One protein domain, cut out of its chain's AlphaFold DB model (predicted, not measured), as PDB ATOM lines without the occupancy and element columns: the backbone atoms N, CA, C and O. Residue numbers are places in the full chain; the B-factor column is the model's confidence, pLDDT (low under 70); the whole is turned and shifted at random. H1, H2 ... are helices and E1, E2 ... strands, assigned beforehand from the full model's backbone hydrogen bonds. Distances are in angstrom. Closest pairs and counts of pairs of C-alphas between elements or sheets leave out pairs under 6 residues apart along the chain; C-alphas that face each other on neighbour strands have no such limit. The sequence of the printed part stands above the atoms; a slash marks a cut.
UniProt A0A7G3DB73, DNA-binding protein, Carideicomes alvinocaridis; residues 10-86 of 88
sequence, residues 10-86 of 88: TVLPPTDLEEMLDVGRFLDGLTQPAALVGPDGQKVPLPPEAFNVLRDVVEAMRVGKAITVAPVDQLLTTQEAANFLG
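This is residues 10 to 86 of the 88 residues of the protein "DNA-binding protein" of Carideicomes alvinocaridis (UniProt A0A7G3DB73). A small hairpin of two strands, E1 and E2, leads into H2, which packs side by side with H1 as the core of a small body; from E3, beside the body, an arm reaches away to the short helix H3, where residues 77 to 83 stick out free. The printed part has 77 residues, with H1, E1, E2, H2, E3 and H3 in that order; the only sheet is E1 - E2, antiparallel, and the class is mixed, helices and strands. The whole is loose, with a radius of gyration of the C-alphas of 16.7 A, and elongated, spanning 47 by 30 by 24 A.

Find C-alpha 35 at (191.175, 279.361, 151.881), where E1, residues 35 to 37, begins; E2 is residues 43 to 45. From C-alpha 48 at (195.681, 285.139, 159.114), H2 runs 20.0 A to residue 61. Look back to residues 18 to 28 for H1, 15.5 A long, and ahead to residues 67 to 69 for E3. H3, residues 78 to 84, ends at C-alpha 84 at (204.374, 291.364, 179.365).

In the hairpin of E1 and E2, N 36 and O 44 are 2.9 A apart, within hydrogen-bond range. H2 touches H1 with residues 55 to 61 alone, the closest C-alphas being those of Gly 24 and Val 58, 5.8 A apart; they run opposite ways at a steep tilt of 40 degrees. E3 pairs with no named strand, but residues 67 to 68 pair antiparallel with residues 10 to 11. H3 is apart from E3 and touches no helix. In H1, H2 and H3 every O i to N i+4 pair is within hydrogen-bond range.

The two C-alphas farthest apart, those of Asp 40 and Gly 86, are 48.6 A apart. The printed part has no cut, and no link is long. Look for low model confidence, pLDDT under 70, at residues 73 to 81, 84 and 86.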
ATOM      1  N   THR A  10     211.282 268.684 161.967       92.75
ATOM      2  CA  THR A  10     212.000 269.404 160.907       92.75
ATOM      3  C   THR A  10     211.636 268.811 159.557       92.75
ATOM      4  O   THR A  10     211.681 267.595 159.387       92.75
ATOM      5  N   VAL A  11     211.301 269.673 158.604       93.69
ATOM      6  CA  VAL A  11     210.972 269.316 157.227       93.69
ATOM      7  C   VAL A  11     212.048 269.894 156.318       93.69
ATOM      8  O   VAL A  11     212.362 271.086 156.384       93.69
ATOM      9  N   LEU A  12     212.645 269.033 155.498       93.62
ATOM     10  CA  LEU A  12     213.590 269.440 154.464       93.62
ATOM     11  C   LEU A  12     212.819 269.989 153.254       93.62
ATOM     12  O   LEU A  12     211.711 269.519 152.991       93.62
ATOM     13  N   PRO A  13     213.384 270.957 152.512       93.44
ATOM     14  CA  PRO A  13     212.792 271.374 151.249       93.44
ATOM     15  C   PRO A  13     212.743 270.187 150.269       93.44
ATOM     16  O   PRO A  13     213.567 269.267 150.378       93.44
ATOM     17  N   PRO A  14     211.803 270.188 149.310       91.00
ATOM     18  CA  PRO A  14     211.761 269.161 148.277       91.00
ATOM     19  C   PRO A  14     213.046 269.186 147.436       91.00
ATOM     20  O   PRO A  14     213.701 270.218 147.299       91.00
ATOM     21  N   THR A  15     213.429 268.029 146.885       91.00
ATOM     22  CA  THR A  15     214.616 267.924 146.019       91.00
ATOM     23  C   THR A  15     214.445 268.736 144.739       91.00
ATOM     24  O   THR A  15     215.405 269.332 144.257       91.00
ATOM     25  N   ASP A  16     213.218 268.766 144.222       92.81
ATOM     26  CA  ASP A  16     212.810 269.643 143.137       92.81
ATOM     27  C   ASP A  16     212.098 270.872 143.712       92.81
ATOM     28  O   ASP A  16     211.101 270.753 144.424       92.81
ATOM     29  N   LEU A  17     212.646 272.056 143.440       92.94
ATOM     30  CA  LEU A  17     212.137 273.321 143.965       92.94
ATOM     31  C   LEU A  17     211.128 273.993 143.029       92.94
ATOM     32  O   LEU A  17     210.591 275.033 143.410       92.94
ATOM     33  N   GLU A  18     210.870 273.451 141.834       93.62
ATOM     34  CA  GLU A  18     210.003 274.090 140.836       93.62
ATOM     35  C   GLU A  18     208.609 274.398 141.407       93.62
ATOM     36  O   GLU A  18     208.176 275.552 141.403       93.62
ATOM     37  N   GLU A  19     207.977 273.412 142.047       90.06
ATOM     38  CA  GLU A  19     206.671 273.589 142.692       90.06
ATOM     39  C   GLU A  19     206.704 274.646 143.811       90.06
ATOM     40  O   GLU A  19     205.771 275.436 143.962       90.06
ATOM     41  N   MET A  20     207.791 274.719 144.587       92.50
ATOM     42  CA  MET A  20     207.935 275.718 145.657       92.50
ATOM     43  C   MET A  20     208.127 277.132 145.119       92.50
ATOM     44  O   MET A  20     207.630 278.089 145.718       92.50
ATOM     45  N   LEU A  21     208.823 277.286 143.993       94.19
ATOM     46  CA  LEU A  21     208.974 278.579 143.331       94.19
ATOM     47  C   LEU A  21     207.626 279.090 142.817       94.19
ATOM     48  O   LEU A  21     207.324 280.273 142.993       94.19
ATOM     49  N   ASP A  22     206.807 278.213 142.241       93.75
ATOM     50  CA  ASP A  22     205.484 278.575 141.735       93.75
ATOM     51  C   ASP A  22     204.509 278.935 142.857       93.75
ATOM     52  O   ASP A  22     203.850 279.977 142.788       93.75
ATOM     53  N   VAL A  23     204.481 278.151 143.940       93.12
ATOM     54  CA  VAL A  23     203.697 278.497 145.135       93.12
ATOM     55  C   VAL A  23     204.181 279.819 145.734       93.12
ATOM     56  O   VAL A  23     203.358 280.663 146.082       93.12
ATOM     57  N   GLY A  24     205.495 280.045 145.811       92.75
ATOM     58  CA  GLY A  24     206.060 281.298 146.317       92.75
ATOM     59  C   GLY A  24     205.591 282.510 145.518       92.75
ATOM     60  O   GLY A  24     205.052 283.451 146.089       92.75
ATOM     61  N   ARG A  25     205.701 282.454 144.185       92.69
ATOM     62  CA  ARG A  25     205.214 283.522 143.293       92.69
ATOM     63  C   ARG A  25     203.716 283.774 143.451       92.69
ATOM     64  O   ARG A  25     203.278 284.921 143.407       92.69
ATOM     65  N   PHE A  26     202.932 282.711 143.614       92.06
ATOM     66  CA  PHE A  26     201.495 282.824 143.837       92.06
ATOM     67  C   PHE A  26     201.182 283.525 145.165       92.06
ATOM     68  O   PHE A  26     200.335 284.417 145.202       92.06
ATOM     69  N   LEU A  27     201.885 283.161 146.241       91.06
ATOM     70  CA  LEU A  27     201.716 283.769 147.562       91.06
ATOM     71  C   LEU A  27     202.181 285.231 147.606       91.06
ATOM     72  O   LEU A  27     201.530 286.032 148.274       91.06
ATOM     73  N   ASP A  28     203.232 285.595 146.866       89.25
ATOM     74  CA  ASP A  28     203.748 286.971 146.781       89.25
ATOM     75  C   ASP A  28     202.691 287.957 146.243       89.25
ATOM     76  O   ASP A  28     202.639 289.117 146.653       89.25
ATOM     77  N   GLY A  29     201.819 287.494 145.340       85.88
ATOM     78  CA  GLY A  29     200.726 288.287 144.774       85.88
ATOM     79  C   GLY A  29     199.412 288.223 145.559       85.88
ATOM     80  O   GLY A  29     198.459 288.921 145.204       85.88
ATOM     81  N   LEU A  30     199.323 287.383 146.593       86.81
ATOM     82  CA  LEU A  30     198.075 287.129 147.299       86.81
ATOM     83  C   LEU A  30     197.876 288.114 148.456       86.81
ATOM     84  O   LEU A  30     198.599 288.104 149.450       86.81
ATOM     85  N   THR A  31     196.819 288.917 148.378       77.88
ATOM     86  CA  THR A  31     196.288 289.657 149.529       77.88
ATOM     87  C   THR A  31     195.091 288.906 150.106       77.88
ATOM     88  O   THR A  31     194.264 288.400 149.350       77.88
ATOM     89  N   GLN A  32     194.990 288.828 151.436       76.38
ATOM     90  CA  GLN A  32     193.890 288.150 152.138       76.38
ATOM     91  C   GLN A  32     192.498 288.581 151.631       76.38
ATOM     92  O   GLN A  32     192.330 289.745 151.257       76.38
ATOM     93  N   PRO A  33     191.483 287.688 151.674       84.31
ATOM     94  CA  PRO A  33     191.447 286.382 152.357       84.31
ATOM     95  C   PRO A  33     191.898 285.176 151.508       84.31
ATOM     96  O   PRO A  33     191.734 285.156 150.292       84.31
ATOM     97  N   ALA A  34     192.402 284.131 152.178       91.12
ATOM     98  CA  ALA A  34     192.786 282.846 151.580       91.12
ATOM     99  C   ALA A  34     191.960 281.683 152.164       91.12
ATOM    100  O   ALA A  34     191.421 281.781 153.269       91.12
ATOM    101  N   ALA A  35     191.866 280.570 151.435       94.31
ATOM    102  CA  ALA A  35     191.175 279.361 151.881       94.31
ATOM    103  C   ALA A  35     191.933 278.101 151.449       94.31
ATOM    104  O   ALA A  35     192.520 278.069 150.368       94.31
ATOM    105  N   LEU A  36     191.873 277.057 152.276       94.19
ATOM    106  CA  LEU A  36     192.279 275.706 151.896       94.19
ATOM    107  C   LEU A  36     191.131 275.025 151.151       94.19
ATOM    108  O   LEU A  36     189.965 275.189 151.523       94.19
ATOM    109  N   VAL A  37     191.466 274.262 150.111       95.56
ATOM    110  CA  VAL A  37     190.507 273.485 149.317       95.56
ATOM    111  C   VAL A  37     190.752 272.000 149.571       95.56
ATOM    112  O   VAL A  37     191.864 271.513 149.376       95.56
ATOM    113  N   GLY A  38     189.725 271.296 150.041       94.94
ATOM    114  CA  GLY A  38     189.742 269.857 150.264       94.94
ATOM    115  C   GLY A  38     189.602 269.056 148.961       94.94
ATOM    116  O   GLY A  38     189.202 269.611 147.934       94.94
ATOM    117  N   PRO A  39     189.888 267.741 148.981       95.31
ATOM    118  CA  PRO A  39     189.791 266.877 147.796       95.31
ATOM    119  C   PRO A  39     188.382 266.788 147.188       95.31
ATOM    120  O   PRO A  39     188.229 266.477 146.012       95.31
ATOM    121  N   ASP A  40     187.356 267.054 147.990       95.12
ATOM    122  CA  ASP A  40     185.942 267.110 147.611       95.12
ATOM    123  C   ASP A  40     185.493 268.509 147.143       95.12
ATOM    124  O   ASP A  40     184.321 268.724 146.836       95.12
ATOM    125  N   GLY A  41     186.416 269.473 147.092       95.62
ATOM    126  CA  GLY A  41     186.141 270.868 146.764       95.62
ATOM    127  C   GLY A  41     185.644 271.708 147.944       95.62
ATOM    128  O   GLY A  41     185.377 272.900 147.753       95.62
ATOM    129  N   GLN A  42     185.540 271.145 149.158       96.88
ATOM    130  CA  GLN A  42     185.195 271.911 150.354       96.88
ATOM    131  C   GLN A  42     186.226 273.020 150.583       96.88
ATOM    132  O   GLN A  42     187.430 272.790 150.511       96.88
ATOM    133  N   LYS A  43     185.759 274.233 150.902       96.50
ATOM    134  CA  LYS A  43     186.631 275.363 151.236       96.50
ATOM    135  C   LYS A  43     186.583 275.660 152.726       96.50
ATOM    136  O   LYS A  43     185.499 275.827 153.284       96.50
ATOM    137  N   VAL A  44     187.753 275.784 153.346       96.12
ATOM    138  CA  VAL A  44     187.904 276.225 154.736       96.12
ATOM    139  C   VAL A  44     188.721 277.517 154.748       96.12
ATOM    140  O   VAL A  44     189.836 277.517 154.221       96.12
ATOM    141  N   PRO A  45     188.198 278.626 155.308       94.75
ATOM    142  CA  PRO A  45     188.962 279.864 155.440       94.75
ATOM    143  C   PRO A  45     190.264 279.624 156.204       94.75
ATOM    144  O   PRO A  45     190.258 278.964 157.243       94.75
ATOM    145  N   LEU A  46     191.371 280.160 155.696       94.50
ATOM    146  CA  LEU A  46     192.664 280.067 156.358       94.50
ATOM    147  C   LEU A  46     192.832 281.275 157.294       94.50
ATOM    148  O   LEU A  46     192.803 282.409 156.805       94.50
ATOM    149  N   PRO A  47     193.001 281.074 158.618       93.62
ATOM    150  CA  PRO A  47     193.245 282.174 159.544       93.62
ATOM    151  C   PRO A  47     194.500 282.978 159.167       93.62
ATOM    152  O   PRO A  47     195.458 282.390 158.649       93.62
ATOM    153  N   PRO A  48     194.538 284.293 159.445       91.19
ATOM    154  CA  PRO A  48     195.681 285.139 159.114       91.19
ATOM    155  C   PRO A  48     197.026 284.626 159.632       91.19
ATOM    156  O   PRO A  48     198.029 284.693 158.923       91.19
ATOM    157  N   GLU A  49     197.049 284.079 160.845       91.12
ATOM    158  CA  GLU A  49     198.240 283.543 161.498       91.12
ATOM    159  C   GLU A  49     198.794 282.342 160.725       91.12
ATOM    160  O   GLU A  49     199.982 282.292 160.415       91.12
ATOM    161  N   ALA A  50     197.919 281.409 160.340       91.94
ATOM    162  CA  ALA A  50     198.299 280.234 159.563       91.94
ATOM    163  C   ALA A  50     198.753 280.609 158.142       91.94
ATOM    164  O   ALA A  50     199.706 280.026 157.626       91.94
ATOM    165  N   PHE A  51     198.111 281.607 157.524       93.06
ATOM    166  CA  PHE A  51     198.527 282.140 156.225       93.06
ATOM    167  C   PHE A  51     199.946 282.722 156.273       93.06
ATOM    168  O   PHE A  51     200.766 282.418 155.407       93.06
ATOM    169  N   ASN A  52     200.255 283.519 157.299       91.38
ATOM    170  CA  ASN A  52     201.584 284.108 157.459       91.38
ATOM    171  C   ASN A  52     202.660 283.034 157.663       91.38
ATOM    172  O   ASN A  52     203.686 283.078 156.991       91.38
ATOM    173  N   VAL A  53     202.396 282.032 158.512       92.44
ATOM    174  CA  VAL A  53     203.321 280.902 158.710       92.44
ATOM    175  C   VAL A  53     203.564 280.157 157.398       92.44
ATOM    176  O   VAL A  53     204.708 279.859 157.070       92.44
ATOM    177  N   LEU A  54     202.515 279.882 156.615       93.25
ATOM    178  CA  LEU A  54     202.661 279.216 155.319       93.25
ATOM    179  C   LEU A  54     203.538 280.025 154.355       93.25
ATOM    180  O   LEU A  54     204.390 279.447 153.681       93.25
ATOM    181  N   ARG A  55     203.365 281.351 154.306       93.25
ATOM    182  CA  ARG A  55     204.209 282.229 153.488       93.25
ATOM    183  C   ARG A  55     205.679 282.119 153.888       93.25
ATOM    184  O   ARG A  55     206.521 281.923 153.018       93.25
ATOM    185  N   ASP A  56     205.976 282.172 155.184       93.44
ATOM    186  CA  ASP A  56     207.351 282.084 155.689       93.44
ATOM    187  C   ASP A  56     207.983 280.711 155.394       93.44
ATOM    188  O   ASP A  56     209.158 280.619 155.031       93.44
ATOM    189  N   VAL A  57     207.191 279.635 155.493       95.06
ATOM    190  CA  VAL A  57     207.611 278.272 155.129       95.06
ATOM    191  C   VAL A  57     208.005 278.202 153.656       95.06
ATOM    192  O   VAL A  57     209.094 277.724 153.337       95.06
ATOM    193  N   VAL A  58     207.143 278.692 152.762       94.88
ATOM    194  CA  VAL A  58     207.383 278.645 151.312       94.88
ATOM    195  C   VAL A  58     208.580 279.514 150.924       94.88
ATOM    196  O   VAL A  58     209.429 279.074 150.152       94.88
ATOM    197  N   GLU A  59     208.703 280.708 151.506       94.06
ATOM    198  CA  GLU A  59     209.853 281.606 151.332       94.06
ATOM    199  C   GLU A  59     211.184 280.946 151.704       94.06
ATOM    200  O   GLU A  59     212.182 281.063 150.991       94.06
ATOM    201  N   ALA A  60     211.215 280.207 152.810       95.25
ATOM    202  CA  ALA A  60     212.410 279.488 153.220       95.25
ATOM    203  C   ALA A  60     212.692 278.273 152.321       95.25
ATOM    204  O   ALA A  60     213.830 278.070 151.888       95.25
ATOM    205  N   MET A  61     211.667 277.474 152.015       95.75
ATOM    206  CA  MET A  61     211.827 276.250 151.231       95.75
ATOM    207  C   MET A  61     212.231 276.537 149.785       95.75
ATOM    208  O   MET A  61     213.099 275.838 149.263       95.75
ATOM    209  N   ARG A  62     211.703 277.600 149.158       94.44
ATOM    210  CA  ARG A  62     212.059 277.984 147.777       94.44
ATOM    211  C   ARG A  62     213.533 278.371 147.610       94.44
ATOM    212  O   ARG A  62     214.052 278.320 146.501       94.44
ATOM    213  N   VAL A  63     214.219 278.729 148.701       94.25
ATOM    214  CA  VAL A  63     215.670 278.997 148.724       94.25
ATOM    215  C   VAL A  63     216.485 277.842 149.324       94.25
ATOM    216  O   VAL A  63     217.639 278.028 149.706       94.25
ATOM    217  N   GLY A  64     215.893 276.647 149.428       94.56
ATOM    218  CA  GLY A  64     216.576 275.432 149.868       94.56
ATOM    219  C   GLY A  64     216.812 275.336 151.377       94.56
ATOM    220  O   GLY A  64     217.680 274.578 151.811       94.56
ATOM    221  N   LYS A  65     216.067 276.083 152.203       95.38
ATOM    222  CA  LYS A  65     216.186 275.999 153.666       95.38
ATOM    223  C   LYS A  65     215.195 274.997 154.247       95.38
ATOM    224  O   LYS A  65     214.031 274.951 153.859       95.38
ATOM    225  N   ALA A  66     215.665 274.225 155.225       94.19
ATOM    226  CA  ALA A  66     214.806 273.400 156.064       94.19
ATOM    227  C   ALA A  66     214.022 274.266 157.057       94.19
ATOM    228  O   ALA A  66     214.521 275.292 157.527       94.19
ATOM    229  N   ILE A  67     212.824 273.810 157.420       95.12
ATOM    230  CA  ILE A  67     211.974 274.452 158.423       95.12
ATOM    231  C   ILE A  67     211.791 273.528 159.614       95.12
ATOM    232  O   ILE A  67     211.559 272.334 159.461       95.12
ATOM    233  N   THR A  68     211.861 274.093 160.815       91.31
ATOM    234  CA  THR A  68     211.451 273.415 162.043       91.31
ATOM    235  C   THR A  68     210.150 274.014 162.547       91.31
ATOM    236  O   THR A  68     210.084 275.218 162.782       91.31
ATOM    237  N   VAL A  69     209.150 273.168 162.773       88.44
ATOM    238  CA  VAL A  69     207.923 273.532 163.481       88.44
ATOM    239  C   VAL A  69     207.995 272.902 164.863       88.44
ATOM    240  O   VAL A  69     208.174 271.690 165.002       88.44
ATOM    241  N   ALA A  70     207.890 273.732 165.890       84.44
ATOM    242  CA  ALA A  70     207.855 273.299 167.276       84.44
ATOM    243  C   ALA A  70     206.633 273.922 167.951       84.44
ATOM    244  O   ALA A  70     206.390 275.114 167.737       84.44
ATOM    245  N   PRO A  71     205.878 273.163 168.764       78.94
ATOM    246  CA  PRO A  71     204.951 273.792 169.683       78.94
ATOM    247  C   PRO A  71     205.760 274.697 170.612       78.94
ATOM    248  O   PRO A  71     206.786 274.298 171.167       78.94
ATOM    249  N   VAL A  72     205.311 275.936 170.754       72.81
ATOM    250  CA  VAL A  72     205.718 276.743 171.892       72.81
ATOM    251  C   VAL A  72     204.724 276.379 172.975       72.81
ATOM    252  O   VAL A  72     203.615 276.912 172.995       72.81
ATOM    253  N   ASP A  73     205.086 275.429 173.837       64.12
ATOM    254  CA  ASP A  73     204.390 275.296 175.109       64.12
ATOM    255  C   ASP A  73     204.499 276.674 175.763       64.12
ATOM    256  O   ASP A  73     205.594 277.107 176.125       64.12
ATOM    257  N   GLN A  74     203.394 277.421 175.834       52.03
ATOM    258  CA  GLN A  74     203.344 278.662 176.598       52.03
ATOM    259  C   GLN A  74     203.421 278.297 178.084       52.03
ATOM    260  O   GLN A  74     202.464 278.440 178.836       52.03
ATOM    261  N   LEU A  75     204.589 277.848 178.532       52.94
ATOM    262  CA  LEU A  75     205.036 278.058 179.895       52.94
ATOM    263  C   LEU A  75     205.421 279.532 179.989       52.94
ATOM    264  O   LEU A  75     206.588 279.872 180.126       52.94
ATOM    265  N   LEU A  76     204.429 280.421 179.897       51.34
ATOM    266  CA  LEU A  76     204.574 281.684 180.595       51.34
ATOM    267  C   LEU A  76     204.572 281.283 182.062       51.34
ATOM    268  O   LEU A  76     203.531 280.914 182.614       51.34
ATOM    269  N   THR A  77     205.738 281.314 182.704       63.62
ATOM    270  CA  THR A  77     205.714 281.403 184.160       63.62
ATOM    271  C   THR A  77     204.875 282.640 184.496       63.62
ATOM    272  O   THR A  77     204.892 283.630 183.762       63.62
ATOM    273  N   THR A  78     204.069 282.599 185.558       66.25
ATOM    274  CA  THR A  78     203.165 283.708 185.928       66.25
ATOM    275  C   THR A  78     203.871 285.069 185.948       66.25
ATOM    276  O   THR A  78     203.254 286.084 185.637       66.25
ATOM    277  N   GLN A  79     205.179 285.084 186.218       67.31
ATOM    278  CA  GLN A  79     206.021 286.274 186.197       67.31
ATOM    279  C   GLN A  79     206.319 286.824 184.788       67.31
ATOM    280  O   GLN A  79     206.426 288.034 184.616       67.31
ATOM    281  N   GLU A  80     206.432 285.983 183.761       61.81
ATOM    282  CA  GLU A  80     206.675 286.423 182.377       61.81
ATOM    283  C   GLU A  80     205.414 287.018 181.741       61.81
ATOM    284  O   GLU A  80     205.494 288.030 181.045       61.81
ATOM    285  N   ALA A  81     204.241 286.459 182.056       68.62
ATOM    286  CA  ALA A  81     202.961 287.074 181.709       68.62
ATOM    287  C   ALA A  81     202.771 288.426 182.423       68.62
ATOM    288  O   ALA A  81     202.287 289.381 181.818       68.62
ATOM    289  N   ALA A  82     203.197 288.522 183.688       76.81
ATOM    290  CA  ALA A  82     203.170 289.758 184.465       76.81
ATOM    291  C   ALA A  82     204.066 290.845 183.827       76.81
ATOM    292  O   ALA A  82     203.599 291.950 183.546       76.81
ATOM    293  N   ASN A  83     205.299 290.486 183.448       70.19
ATOM    294  CA  ASN A  83     206.227 291.382 182.748       70.19
ATOM    295  C   ASN A  83     205.682 291.866 181.394       70.19
ATOM    296  O   ASN A  83     205.851 293.034 181.047       70.19
ATOM    297  N   PHE A  84     205.000 291.000 180.640       66.38
ATOM    298  CA  PHE A  84     204.374 291.364 179.365       66.38
ATOM    299  C   PHE A  84     203.186 292.329 179.533       66.38
ATOM    300  O   PHE A  84     202.978 293.206 178.698       66.38
ATOM    301  N   LEU A  85     202.430 292.205 180.629       77.31
ATOM    302  CA  LEU A  85     201.308 293.089 180.974       77.31
ATOM    303  C   LEU A  85     201.739 294.352 181.744       77.31
ATOM    304  O   LEU A  85     200.887 295.162 182.113       77.31
ATOM    305  N   GLY A  86     203.041 294.535 181.984       69.81
ATOM    306  CA  GLY A  86     203.580 295.684 182.715       69.81
ATOM    307  C   GLY A  86     203.210 295.706 184.200       69.81
ATOM    308  O   GLY A  86     203.251 296.767 184.820       69.81
TER     309      GLY A  86